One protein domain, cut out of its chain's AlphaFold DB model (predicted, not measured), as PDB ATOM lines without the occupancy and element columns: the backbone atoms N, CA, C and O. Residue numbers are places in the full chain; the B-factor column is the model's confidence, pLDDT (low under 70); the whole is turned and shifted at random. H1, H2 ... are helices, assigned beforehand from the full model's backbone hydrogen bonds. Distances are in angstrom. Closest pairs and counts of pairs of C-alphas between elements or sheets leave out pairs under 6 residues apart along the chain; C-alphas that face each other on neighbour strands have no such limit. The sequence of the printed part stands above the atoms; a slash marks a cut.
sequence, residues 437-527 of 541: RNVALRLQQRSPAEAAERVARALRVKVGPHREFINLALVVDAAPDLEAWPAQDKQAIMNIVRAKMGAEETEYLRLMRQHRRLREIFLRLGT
ATOM      1  N   ARG A 437     210.814 274.344 217.786       93.75
ATOM      2  CA  ARG A 437     210.220 273.399 218.737       93.75
ATOM      3  C   ARG A 437     210.853 272.011 218.645       93.75
ATOM      4  O   ARG A 437     211.060 271.381 219.672       93.75
ATOM      5  N   ASN A 438     211.201 271.552 217.441       95.31
ATOM      6  CA  ASN A 438     211.824 270.242 217.253       95.31
ATOM      7  C   ASN A 438     213.224 270.195 217.872       95.31
ATOM      8  O   ASN A 438     213.587 269.170 218.443       95.31
ATOM      9  N   VAL A 439     213.969 271.308 217.822       95.25
ATOM     10  CA  VAL A 439     215.259 271.431 218.520       95.25
ATOM     11  C   VAL A 439     215.044 271.213 220.015       95.25
ATOM     12  O   VAL A 439     215.665 270.331 220.597       95.25
ATOM     13  N   ALA A 440     214.108 271.947 220.621       92.50
ATOM     14  CA  ALA A 440     213.816 271.823 222.047       92.50
ATOM     15  C   ALA A 440     213.336 270.413 222.443       92.50
ATOM     16  O   ALA A 440     213.806 269.871 223.440       92.50
ATOM     17  N   LEU A 441     212.441 269.798 221.658       94.56
ATOM     18  CA  LEU A 441     211.902 268.458 221.931       94.56
ATOM     19  C   LEU A 441     212.970 267.358 221.834       94.56
ATOM     20  O   LEU A 441     212.994 266.447 222.656       94.56
ATOM     21  N   ARG A 442     213.884 267.441 220.862       93.50
ATOM     22  CA  ARG A 442     214.947 266.434 220.684       93.50
ATOM     23  C   ARG A 442     216.033 266.498 221.749       93.50
ATOM     24  O   ARG A 442     216.765 265.528 221.924       93.50
ATOM     25  N   LEU A 443     216.147 267.622 222.447       92.75
ATOM     26  CA  LEU A 443     217.143 267.826 223.493       92.75
ATOM     27  C   LEU A 443     216.608 267.508 224.898       92.75
ATOM     28  O   LEU A 443     217.382 267.575 225.843       92.75
ATOM     29  N   GLN A 444     215.337 267.107 225.048       91.00
ATOM     30  CA  GLN A 444     214.712 266.858 226.363       91.00
ATOM     31  C   GLN A 444     215.393 265.762 227.189       91.00
ATOM     32  O   GLN A 444     215.399 265.837 228.409       91.00
ATOM     33  N   GLN A 445     215.981 264.757 226.536       88.56
ATOM     34  CA  GLN A 445     216.682 263.662 227.220       88.56
ATOM     35  C   GLN A 445     218.061 264.075 227.766       88.56
ATOM     36  O   GLN A 445     218.732 263.275 228.411       88.56
ATOM     37  N   ARG A 446     218.534 265.294 227.474       90.62
ATOM     38  CA  ARG A 446     219.845 265.775 227.919       90.62
ATOM     39  C   ARG A 446     219.698 266.594 229.192       90.62
ATOM     40  O   ARG A 446     218.908 267.533 229.234       90.62
ATOM     41  N   SER A 447     220.531 266.299 230.187       93.38
ATOM     42  CA  SER A 447     220.708 267.179 231.343       93.38
ATOM     43  C   SER A 447     221.369 268.494 230.900       93.38
ATOM     44  O   SER A 447     222.471 268.452 230.341       93.38
ATOM     45  N   PRO A 448     220.749 269.669 231.144       92.38
ATOM     46  CA  PRO A 448     221.352 270.959 230.808       92.38
ATOM     47  C   PRO A 448     222.694 271.199 231.503       92.38
ATOM     48  O   PRO A 448     223.607 271.746 230.885       92.38
ATOM     49  N   ALA A 449     222.830 270.757 232.756       91.69
ATOM     50  CA  ALA A 449     224.061 270.903 233.526       91.69
ATOM     51  C   ALA A 449     225.197 270.062 232.925       91.69
ATOM     52  O   ALA A 449     226.262 270.591 232.619       91.69
ATOM     53  N   GLU A 450     224.948 268.779 232.650       93.44
ATOM     54  CA  GLU A 450     225.973 267.902 232.071       93.44
ATOM     55  C   GLU A 450     226.369 268.320 230.650       93.44
ATOM     56  O   GLU A 450     227.541 268.243 230.279       93.44
ATOM     57  N   ALA A 451     225.403 268.772 229.841       94.31
ATOM     58  CA  ALA A 451     225.679 269.298 228.507       94.31
ATOM     59  C   ALA A 451     226.576 270.543 228.586       94.31
ATOM     60  O   ALA A 451     227.555 270.650 227.848       94.31
ATOM     61  N   ALA A 452     226.288 271.457 229.519       94.88
ATOM     62  CA  ALA A 452     227.124 272.625 229.766       94.88
ATOM     63  C   ALA A 452     228.546 272.236 230.200       94.88
ATOM     64  O   ALA A 452     229.509 272.787 229.668       94.88
ATOM     65  N   GLU A 453     228.702 271.256 231.093       94.31
ATOM     66  CA  GLU A 453     230.015 270.766 231.533       94.31
ATOM     67  C   GLU A 453     230.827 270.129 230.398       94.31
ATOM     68  O   GLU A 453     232.011 270.442 230.229       94.31
ATOM     69  N   ARG A 454     230.205 269.258 229.590       94.69
ATOM     70  CA  ARG A 454     230.862 268.620 228.437       94.69
ATOM     71  C   ARG A 454     231.311 269.653 227.410       94.69
ATOM     72  O   ARG A 454     232.459 269.613 226.964       94.69
ATOM     73  N   VAL A 455     230.449 270.617 227.085       96.31
ATOM     74  CA  VAL A 455     230.788 271.702 226.156       96.31
ATOM     75  C   VAL A 455     231.893 272.585 226.734       96.31
ATOM     76  O   VAL A 455     232.867 272.855 226.037       96.31
ATOM     77  N   ALA A 456     231.822 272.978 228.007       95.94
ATOM     78  CA  ALA A 456     232.867 273.780 228.651       95.94
ATOM     79  C   ALA A 456     234.239 273.079 228.610       95.94
ATOM     80  O   ALA A 456     235.246 273.707 228.265       95.94
ATOM     81  N   ARG A 457     234.273 271.761 228.859       95.12
ATOM     82  CA  ARG A 457     235.484 270.934 228.738       95.12
ATOM     83  C   ARG A 457     236.018 270.910 227.305       95.12
ATOM     84  O   ARG A 457     237.203 271.172 227.099       95.12
ATOM     85  N   ALA A 458     235.160 270.655 226.318       95.31
ATOM     86  CA  ALA A 458     235.555 270.579 224.910       95.31
ATOM     87  C   ALA A 458     236.067 271.923 224.354       95.31
ATOM     88  O   ALA A 458     236.976 271.950 223.515       95.31
ATOM     89  N   LEU A 459     235.505 273.031 224.849       95.12
ATOM     90  CA  LEU A 459     235.910 274.405 224.550       95.12
ATOM     91  C   LEU A 459     237.115 274.880 225.385       95.12
ATOM     92  O   LEU A 459     237.674 275.932 225.082       95.12
ATOM     93  N   ARG A 460     237.538 274.115 226.403       93.94
ATOM     94  CA  ARG A 460     238.616 274.455 227.352       93.94
ATOM     95  C   ARG A 460     238.392 275.794 228.065       93.94
ATOM     96  O   ARG A 460     239.327 276.567 228.267       93.94
ATOM     97  N   VAL A 461     237.151 276.061 228.462       91.94
ATOM     98  CA  VAL A 461     236.761 277.273 229.194       91.94
ATOM     99  C   VAL A 461     236.157 276.918 230.545       91.94
ATOM    100  O   VAL A 461     235.531 275.875 230.714       91.94
ATOM    101  N   LYS A 462     236.314 277.820 231.514       86.88
ATOM    102  CA  LYS A 462     235.513 277.806 232.738       86.88
ATOM    103  C   LYS A 462     234.315 278.714 232.509       86.88
ATOM    104  O   LYS A 462     234.501 279.878 232.161       86.88
ATOM    105  N   VAL A 463     233.110 278.189 232.686       78.69
ATOM    106  CA  VAL A 463     231.876 278.962 232.519       78.69
ATOM    107  C   VAL A 463     231.052 278.834 233.790       78.69
ATOM    108  O   VAL A 463     230.912 277.738 234.324       78.69
ATOM    109  N   GLY A 464     230.554 279.964 234.294       75.56
ATOM    110  CA  GLY A 464     229.590 279.980 235.391       75.56
ATOM    111  C   GLY A 464     228.209 279.468 234.951       75.56
ATOM    112  O   GLY A 464     228.018 279.151 233.774       75.56
ATOM    113  N   PRO A 465     227.218 279.432 235.857       78.62
ATOM    114  CA  PRO A 465     225.857 278.963 235.574       78.62
ATOM    115  C   PRO A 465     225.038 279.989 234.763       78.62
ATOM    116  O   PRO A 465     223.918 280.343 235.116       78.62
ATOM    117  N   HIS A 466     225.601 280.509 233.670       88.62
ATOM    118  CA  HIS A 466     224.922 281.462 232.797       88.62
ATOM    119  C   HIS A 466     223.906 280.736 231.915       88.62
ATOM    120  O   HIS A 466     224.254 279.826 231.155       88.62
ATOM    121  N   ARG A 467     222.645 281.169 231.985       90.88
ATOM    122  CA  ARG A 467     221.524 280.556 231.265       90.88
ATOM    123  C   ARG A 467     221.746 280.550 229.751       90.88
ATOM    124  O   ARG A 467     221.409 279.574 229.089       90.88
ATOM    125  N   GLU A 468     222.340 281.603 229.199       93.19
ATOM    126  CA  GLU A 468     222.634 281.751 227.770       93.19
ATOM    127  C   GLU A 468     223.635 280.694 227.295       93.19
ATOM    128  O   GLU A 468     223.427 280.075 226.249       93.19
ATOM    129  N   PHE A 469     224.686 280.447 228.087       95.31
ATOM    130  CA  PHE A 469     225.644 279.383 227.801       95.31
ATOM    131  C   PHE A 469     224.975 278.015 227.889       95.31
ATOM    132  O   PHE A 469     225.098 277.237 226.952       95.31
ATOM    133  N   ILE A 470     224.228 277.738 228.964       94.75
ATOM    134  CA  ILE A 470     223.541 276.450 229.167       94.75
ATOM    135  C   ILE A 470     222.587 276.150 228.000       94.75
ATOM    136  O   ILE A 470     222.613 275.054 227.436       94.75
ATOM    137  N   ASN A 471     221.785 277.134 227.585       94.19
ATOM    138  CA  ASN A 471     220.847 276.990 226.470       94.19
ATOM    139  C   ASN A 471     221.557 276.646 225.155       94.19
ATOM    140  O   ASN A 471     221.095 275.772 224.422       94.19
ATOM    141  N   LEU A 472     222.664 277.327 224.838       95.56
ATOM    142  CA  LEU A 472     223.408 277.048 223.610       95.56
ATOM    143  C   LEU A 472     224.202 275.739 223.713       95.56
ATOM    144  O   LEU A 472     224.263 274.984 222.743       95.56
ATOM    145  N   ALA A 473     224.761 275.437 224.885       95.56
ATOM    146  CA  ALA A 473     225.504 274.214 225.152       95.56
ATOM    147  C   ALA A 473     224.639 272.968 224.941       95.56
ATOM    148  O   ALA A 473     225.116 272.019 224.333       95.56
ATOM    149  N   LEU A 474     223.355 272.994 225.316       95.25
ATOM    150  CA  LEU A 474     222.410 271.915 224.993       95.25
ATOM    151  C   LEU A 474     222.379 271.577 223.495       95.25
ATOM    152  O   LEU A 474     222.275 270.408 223.124       95.25
ATOM    153  N   VAL A 475     222.476 272.587 222.628       96.44
ATOM    154  CA  VAL A 475     222.504 272.394 221.174       96.44
ATOM    155  C   VAL A 475     223.885 271.928 220.710       96.44
ATOM    156  O   VAL A 475     223.981 270.991 219.922       96.44
ATOM    157  N   VAL A 476     224.955 272.558 221.202       96.56
ATOM    158  CA  VAL A 476     226.345 272.256 220.813       96.56
ATOM    159  C   VAL A 476     226.765 270.844 221.244       96.56
ATOM    160  O   VAL A 476     227.430 270.153 220.481       96.56
ATOM    161  N   ASP A 477     226.305 270.373 222.403       95.75
ATOM    162  CA  ASP A 477     226.519 269.013 222.926       95.75
ATOM    163  C   ASP A 477     225.930 267.931 221.996       95.75
ATOM    164  O   ASP A 477     226.291 266.756 222.071       95.75
ATOM    165  N   ALA A 478     225.030 268.297 221.075       94.62
ATOM    166  CA  ALA A 478     224.543 267.389 220.039       94.62
ATOM    167  C   ALA A 478     225.551 267.150 218.898       94.62
ATOM    168  O   ALA A 478     225.273 266.334 218.011       94.62
ATOM    169  N   ALA A 479     226.692 267.844 218.878       94.50
ATOM    170  CA  ALA A 479     227.780 267.586 217.942       94.50
ATOM    171  C   ALA A 479     228.667 266.441 218.470       94.50
ATOM    172  O   ALA A 479     229.369 266.633 219.463       94.50
ATOM    173  N   PRO A 480     228.670 265.255 217.832       88.88
ATOM    174  CA  PRO A 480     229.483 264.132 218.301       88.88
ATOM    175  C   PRO A 480     230.990 264.384 218.126       88.88
ATOM    176  O   PRO A 480     231.798 263.768 218.807       88.88
ATOM    177  N   ASP A 481     231.366 265.289 217.222       93.50
ATOM    178  CA  ASP A 481     232.740 265.614 216.843       93.50
ATOM    179  C   ASP A 481     233.252 266.920 217.477       93.50
ATOM    180  O   ASP A 481     234.293 267.428 217.060       93.50
ATOM    181  N   LEU A 482     232.552 267.474 218.480       95.25
ATOM    182  CA  LEU A 482     232.879 268.772 219.088       95.25
ATOM    183  C   LEU A 482     234.347 268.881 219.528       95.25
ATOM    184  O   LEU A 482     234.976 269.929 219.371       95.25
ATOM    185  N   GLU A 483     234.921 267.807 220.074       94.25
ATOM    186  CA  GLU A 483     236.318 267.799 220.517       94.25
ATOM    187  C   GLU A 483     237.306 268.016 219.365       94.25
ATOM    188  O   GLU A 483     238.318 268.695 219.561       94.25
ATOM    189  N   ALA A 484     236.977 267.532 218.165       95.31
ATOM    190  CA  ALA A 484     237.791 267.645 216.959       95.31
ATOM    191  C   ALA A 484     237.583 268.968 216.200       95.31
ATOM    192  O   ALA A 484     238.259 269.216 215.200       95.31
ATOM    193  N   TRP A 485     236.662 269.832 216.643       96.69
ATOM    194  CA  TRP A 485     236.429 271.109 215.973       96.69
ATOM    195  C   TRP A 485     237.673 272.016 216.013       96.69
ATOM    196  O   TRP A 485     238.366 272.064 217.038       96.69
ATOM    197  N   PRO A 486     237.932 272.793 214.942       96.19
ATOM    198  CA  PRO A 486     238.982 273.804 214.932       96.19
ATOM    199  C   PRO A 486     238.860 274.781 216.105       96.19
ATOM    200  O   PRO A 486     237.758 275.163 216.507       96.19
ATOM    201  N   ALA A 487     239.998 275.259 216.615       95.62
ATOM    202  CA  ALA A 487     240.024 276.228 217.714       95.62
ATOM    203  C   ALA A 487     239.224 277.508 217.397       95.62
ATOM    204  O   ALA A 487     238.585 278.068 218.285       95.62
ATOM    205  N   GLN A 488     239.206 277.931 216.128       96.19
ATOM    206  CA  GLN A 488     238.428 279.082 215.669       96.19
ATOM    207  C   GLN A 488     236.914 278.870 215.825       96.19
ATOM    208  O   GLN A 488     236.240 279.762 216.337       96.19
ATOM    209  N   ASP A 489     236.386 277.700 215.450       96.25
ATOM    210  CA  ASP A 489     234.960 277.369 215.608       96.25
ATOM    211  C   ASP A 489     234.587 277.332 217.099       96.25
ATOM    212  O   ASP A 489     233.606 277.934 217.532       96.25
ATOM    213  N   LYS A 490     235.435 276.711 217.927       96.56
ATOM    214  CA  LYS A 490     235.252 276.680 219.387       96.56
ATOM    215  C   LYS A 490     235.230 278.086 219.999       96.56
ATOM    216  O   LYS A 490     234.363 278.398 220.815       96.56
ATOM    217  N   GLN A 491     236.140 278.962 219.576       96.19
ATOM    218  CA  GLN A 491     236.165 280.355 220.025       96.19
ATOM    219  C   GLN A 491     234.945 281.144 219.525       96.19
ATOM    220  O   GLN A 491     234.422 281.995 220.252       96.19
ATOM    221  N   ALA A 492     234.457 280.850 218.317       97.50
ATOM    222  CA  ALA A 492     233.263 281.476 217.763       97.50
ATOM    223  C   ALA A 492     232.011 281.168 218.602       97.50
ATOM    224  O   ALA A 492     231.220 282.081 218.832       97.50
ATOM    225  N   ILE A 493     231.868 279.953 219.152       97.44
ATOM    226  CA  ILE A 493     230.792 279.630 220.111       97.44
ATOM    227  C   ILE A 493     230.820 280.576 221.317       97.44
ATOM    228  O   ILE A 493     229.788 281.132 221.691       97.44
ATOM    229  N   MET A 494     231.995 280.827 221.898       95.94
ATOM    230  CA  MET A 494     232.105 281.743 223.038       95.94
ATOM    231  C   MET A 494     231.759 283.184 222.666       95.94
ATOM    232  O   MET A 494     231.141 283.891 223.462       95.94
ATOM    233  N   ASN A 495     232.113 283.623 221.459       97.19
ATOM    234  CA  ASN A 495     231.741 284.950 220.972       97.19
ATOM    235  C   ASN A 495     230.223 285.063 220.760       97.19
ATOM    236  O   ASN A 495     229.638 286.073 221.138       97.19
ATOM    237  N   ILE A 496     229.579 284.010 220.250       97.94
ATOM    238  CA  ILE A 496     228.117 283.930 220.112       97.94
ATOM    239  C   ILE A 496     227.436 284.038 221.482       97.94
ATOM    240  O   ILE A 496     226.508 284.830 221.637       97.94
ATOM    241  N   VAL A 497     227.905 283.296 222.491       96.38
ATOM    242  CA  VAL A 497     227.341 283.355 223.854       96.38
ATOM    243  C   VAL A 497     227.508 284.747 224.458       96.38
ATOM    244  O   VAL A 497     226.546 285.309 224.973       96.38
ATOM    245  N   ARG A 498     228.699 285.349 224.344       95.56
ATOM    246  CA  ARG A 498     228.945 286.720 224.823       95.56
ATOM    247  C   ARG A 498     228.042 287.733 224.128       95.56
ATOM    248  O   ARG A 498     227.480 288.591 224.797       95.56
ATOM    249  N   ALA A 499     227.853 287.607 222.815       96.81
ATOM    250  CA  ALA A 499     226.935 288.462 222.072       96.81
ATOM    251  C   ALA A 499     225.481 288.272 222.533       96.81
ATOM    252  O   ALA A 499     224.764 289.252 222.700       96.81
ATOM    253  N   LYS A 500     225.063 287.035 222.835       96.38
ATOM    254  CA  LYS A 500     223.736 286.738 223.398       96.38
ATOM    255  C   LYS A 500     223.522 287.334 224.792       96.38
ATOM    256  O   LYS A 500     222.381 287.604 225.152       96.38
ATOM    257  N   MET A 501     224.591 287.551 225.556       93.88
ATOM    258  CA  MET A 501     224.573 288.224 226.862       93.88
ATOM    259  C   MET A 501     224.751 289.749 226.762       93.88
ATOM    260  O   MET A 501     224.577 290.443 227.760       93.88
ATOM    261  N   GLY A 502     225.112 290.270 225.584       93.25
ATOM    262  CA  GLY A 502     225.417 291.685 225.361       93.25
ATOM    263  C   GLY A 502     224.191 292.599 225.413       93.25
ATOM    264  O   GLY A 502     223.079 292.162 225.698       93.25
ATOM    265  N   ALA A 503     224.370 293.883 225.097       90.56
ATOM    266  CA  ALA A 503     223.287 294.872 225.159       90.56
ATOM    267  C   ALA A 503     222.159 294.625 224.133       90.56
ATOM    268  O   ALA A 503     221.000 294.890 224.423       90.56
ATOM    269  N   GLU A 504     222.458 294.036 222.970       92.69
ATOM    270  CA  GLU A 504     221.468 293.728 221.926       92.69
ATOM    271  C   GLU A 504     221.777 292.424 221.171       92.69
ATOM    272  O   GLU A 504     222.872 291.874 221.278       92.69
ATOM    273  N   GLU A 505     220.819 291.927 220.379       96.06
ATOM    274  CA  GLU A 505     220.914 290.617 219.710       96.06
ATOM    275  C   GLU A 505     221.338 290.682 218.229       96.06
ATOM    276  O   GLU A 505     221.470 289.643 217.577       96.06
ATOM    277  N   THR A 506     221.599 291.878 217.690       94.62
ATOM    278  CA  THR A 506     222.070 292.073 216.305       94.62
ATOM    279  C   THR A 506     223.398 291.352 216.060       94.62
ATOM    280  O   THR A 506     223.536 290.573 215.113       94.62
ATOM    281  N   GLU A 507     224.368 291.551 216.957       95.81
ATOM    282  CA  GLU A 507     225.684 290.907 216.881       95.81
ATOM    283  C   GLU A 507     225.583 289.385 217.058       95.81
ATOM    284  O   GLU A 507     226.250 288.625 216.356       95.81
ATOM    285  N   TYR A 508     224.688 288.927 217.941       97.62
ATOM    286  CA  TYR A 508     224.399 287.506 218.120       97.62
ATOM    287  C   TYR A 508     223.955 286.863 216.799       97.62
ATOM    288  O   TYR A 508     224.512 285.841 216.394       97.62
ATOM    289  N   LEU A 509     223.016 287.482 216.076       97.25
ATOM    290  CA  LEU A 509     222.567 286.985 214.771       97.25
ATOM    291  C   LEU A 509     223.682 287.009 213.721       97.25
ATOM    292  O   LEU A 509     223.836 286.041 212.969       97.25
ATOM    293  N   ARG A 510     224.486 288.078 213.689       96.75
ATOM    294  CA  ARG A 510     225.619 288.201 212.764       96.75
ATOM    295  C   ARG A 510     226.624 287.064 212.955       96.75
ATOM    296  O   ARG A 510     227.018 286.437 211.973       96.75
ATOM    297  N   LEU A 511     227.006 286.773 214.199       98.06
ATOM    298  CA  LEU A 511     227.946 285.699 214.524       98.06
ATOM    299  C   LEU A 511     227.349 284.311 214.274       98.06
ATOM    300  O   LEU A 511     228.030 283.448 213.723       98.06
ATOM    301  N   MET A 512     226.068 284.104 214.604       97.75
ATOM    302  CA  MET A 512     225.367 282.850 214.311       97.75
ATOM    303  C   MET A 512     225.451 282.518 212.818       97.75
ATOM    304  O   MET A 512     225.885 281.427 212.458       97.75
ATOM    305  N   ARG A 513     225.131 283.474 211.935       95.44
ATOM    306  CA  ARG A 513     225.187 283.300 210.468       95.44
ATOM    307  C   ARG A 513     226.558 282.880 209.939       95.44
ATOM    308  O   ARG A 513     226.630 282.204 208.917       95.44
ATOM    309  N   GLN A 514     227.632 283.271 210.618       96.19
ATOM    310  CA  GLN A 514     229.004 282.939 210.228       96.19
ATOM    311  C   GLN A 514     229.419 281.529 210.682       96.19
ATOM    312  O   GLN A 514     230.364 280.962 210.138       96.19
ATOM    313  N   HIS A 515     228.704 280.925 211.637       97.62
ATOM    314  CA  HIS A 515     229.072 279.638 212.218       97.62
ATOM    315  C   HIS A 515     228.382 278.454 211.519       97.62
ATOM    316  O   HIS A 515     227.375 277.912 211.982       97.62
ATOM    317  N   ARG A 516     228.988 277.971 210.427       95.88
ATOM    318  CA  ARG A 516     228.436 276.898 209.576       95.88
ATOM    319  C   ARG A 516     228.082 275.602 210.323       95.88
ATOM    320  O   ARG A 516     226.960 275.124 210.185       95.88
ATOM    321  N   ARG A 517     228.993 275.051 211.137       96.81
ATOM    322  CA  ARG A 517     228.752 273.781 211.862       96.81
ATOM    323  C   ARG A 517     227.564 273.869 212.818       96.81
ATOM    324  O   ARG A 517     226.722 272.978 212.859       96.81
ATOM    325  N   LEU A 518     227.465 274.976 213.554       97.38
ATOM    326  CA  LEU A 518     226.342 275.238 214.445       97.38
ATOM    327  C   LEU A 518     225.032 275.312 213.653       97.38
ATOM    328  O   LEU A 518     224.063 274.657 214.027       97.38
ATOM    329  N   ARG A 519     225.015 276.025 212.519       96.88
ATOM    330  CA  ARG A 519     223.854 276.076 211.617       96.88
ATOM    331  C   ARG A 519     223.414 274.683 211.160       96.88
ATOM    332  O   ARG A 519     222.226 274.377 211.213       96.88
ATOM    333  N   GLU A 520     224.350 273.824 210.765       95.88
ATOM    334  CA  GLU A 520     224.067 272.441 210.352       95.88
ATOM    335  C   GLU A 520     223.456 271.606 211.493       95.88
ATOM    336  O   GLU A 520     222.489 270.874 211.269       95.88
ATOM    337  N   ILE A 521     223.938 271.765 212.733       96.62
ATOM    338  CA  ILE A 521     223.338 271.116 213.911       96.62
ATOM    339  C   ILE A 521     221.898 271.583 214.111       96.62
ATOM    340  O   ILE A 521     221.009 270.748 214.293       96.62
ATOM    341  N   PHE A 522     221.658 272.896 214.071       97.12
ATOM    342  CA  PHE A 522     220.316 273.454 214.223       97.12
ATOM    343  C   PHE A 522     219.372 272.930 213.149       97.12
ATOM    344  O   PHE A 522     218.280 272.488 213.488       97.12
ATOM    345  N   LEU A 523     219.787 272.915 211.882       96.19
ATOM    346  CA  LEU A 523     218.981 272.370 210.789       96.19
ATOM    347  C   LEU A 523     218.666 270.893 211.018       96.19
ATOM    348  O   LEU A 523     217.501 270.507 211.022       96.19
ATOM    349  N   ARG A 524     219.673 270.074 211.330       95.19
ATOM    350  CA  ARG A 524     219.477 268.649 211.633       95.19
ATOM    351  C   ARG A 524     218.502 268.434 212.794       95.19
ATOM    352  O   ARG A 524     217.649 267.555 212.717       95.19
ATOM    353  N   LEU A 525     218.618 269.217 213.869       95.12
ATOM    354  CA  LEU A 525     217.750 269.124 215.047       95.12
ATOM    355  C   LEU A 525     216.367 269.753 214.834       95.12
ATOM    356  O   LEU A 525     215.408 269.315 215.460       95.12
ATOM    357  N   GLY A 526     216.236 270.748 213.966       94.75
ATOM    358  CA  GLY A 526     214.991 271.478 213.743       94.75
ATOM    359  C   GLY A 526     214.128 270.908 212.623       94.75
ATOM    360  O   GLY A 526     212.909 271.073 212.659       94.75
ATOM    361  N   THR A 527     214.725 270.205 211.664       91.81
ATOM    362  CA  THR A 527     214.015 269.588 210.540       91.81
ATOM    363  C   THR A 527     213.270 268.335 210.989       91.81
ATOM    364  O   THR A 527     213.869 267.429 211.580       91.81
TER     365      THR A 527
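AT A GLANCE: This is residues 437 to 527 of the 541 residues of an uncharacterized protein of Candidatus Solibacter sp (UniProt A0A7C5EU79). This is a rounded body of six helices, packed mostly crossed, at more than a shallow tilt: the longest, H4, makes one hairpin with H3 and another with H5, H2 crosses H3, H6 runs across the end of H3 at Val 476, and H1 packs across the end of H6 at Gly 526. The printed part has 91 residues with six named helices, H1 to H6 in chain order, and no named strand; its class is all helix. It is compact, with a radius of gyration of the C-alphas of 12.3 A, and spans 31 by 29 by 25 A.

HOW THE PARTS SIT: Look first at H4, residues 487 to 501. It touches H5, residues 506 to 514, in a helical hairpin at a shallow tilt of 23 degrees, opposite ways; their closest C-alphas, Ala 499 and Tyr 508, are 4.8 A apart. With residues 497 to 501 alone H4 touches H3, residues 467 to 476, in a second helical hairpin, opposite ways at a steep tilt of 36 degrees, only just past shallow; the closest C-alphas, Phe 469 and Val 497, are 5.9 A apart. H2, residues 448 to 459, touches H3 and is only just about perpendicular at 72 degrees, closest at C-alphas Ala 452 and Ala 473, 5.1 A. H6, residues 516 to 526, touches H3 about perpendicular at 87 degrees, closest at C-alphas Val 476 and Leu 518, 7.0 A. H1, residues 437 to 442, touches H6 at 89 degrees, closest at C-alphas Val 439 and Gly 526, 4.8 A. Every O i to N i+4 pair is within hydrogen-bond range in H1, H2, H5 and H6, against 5 of 6 in H3 and 10 of 11 in H4.

IN THESE COORDINATES: Find C-alpha 487 at (240.024, 276.228, 217.714); from there H4 runs 21.6 A to C-alpha 501. H2 measures 16.2 A, H6 15.1 A and H3 14.2 A. H1 begins at C-alpha 437, (210.220, 273.399, 218.737), and H6 ends at C-alpha 526, (214.991, 271.478, 213.743).

THE WHOLE: The two C-alphas farthest apart, Pro 480 and Ala 503, are 32.1 A apart. The printed part has no cut, and no link is long. No printed residue is under 70 in pLDDT.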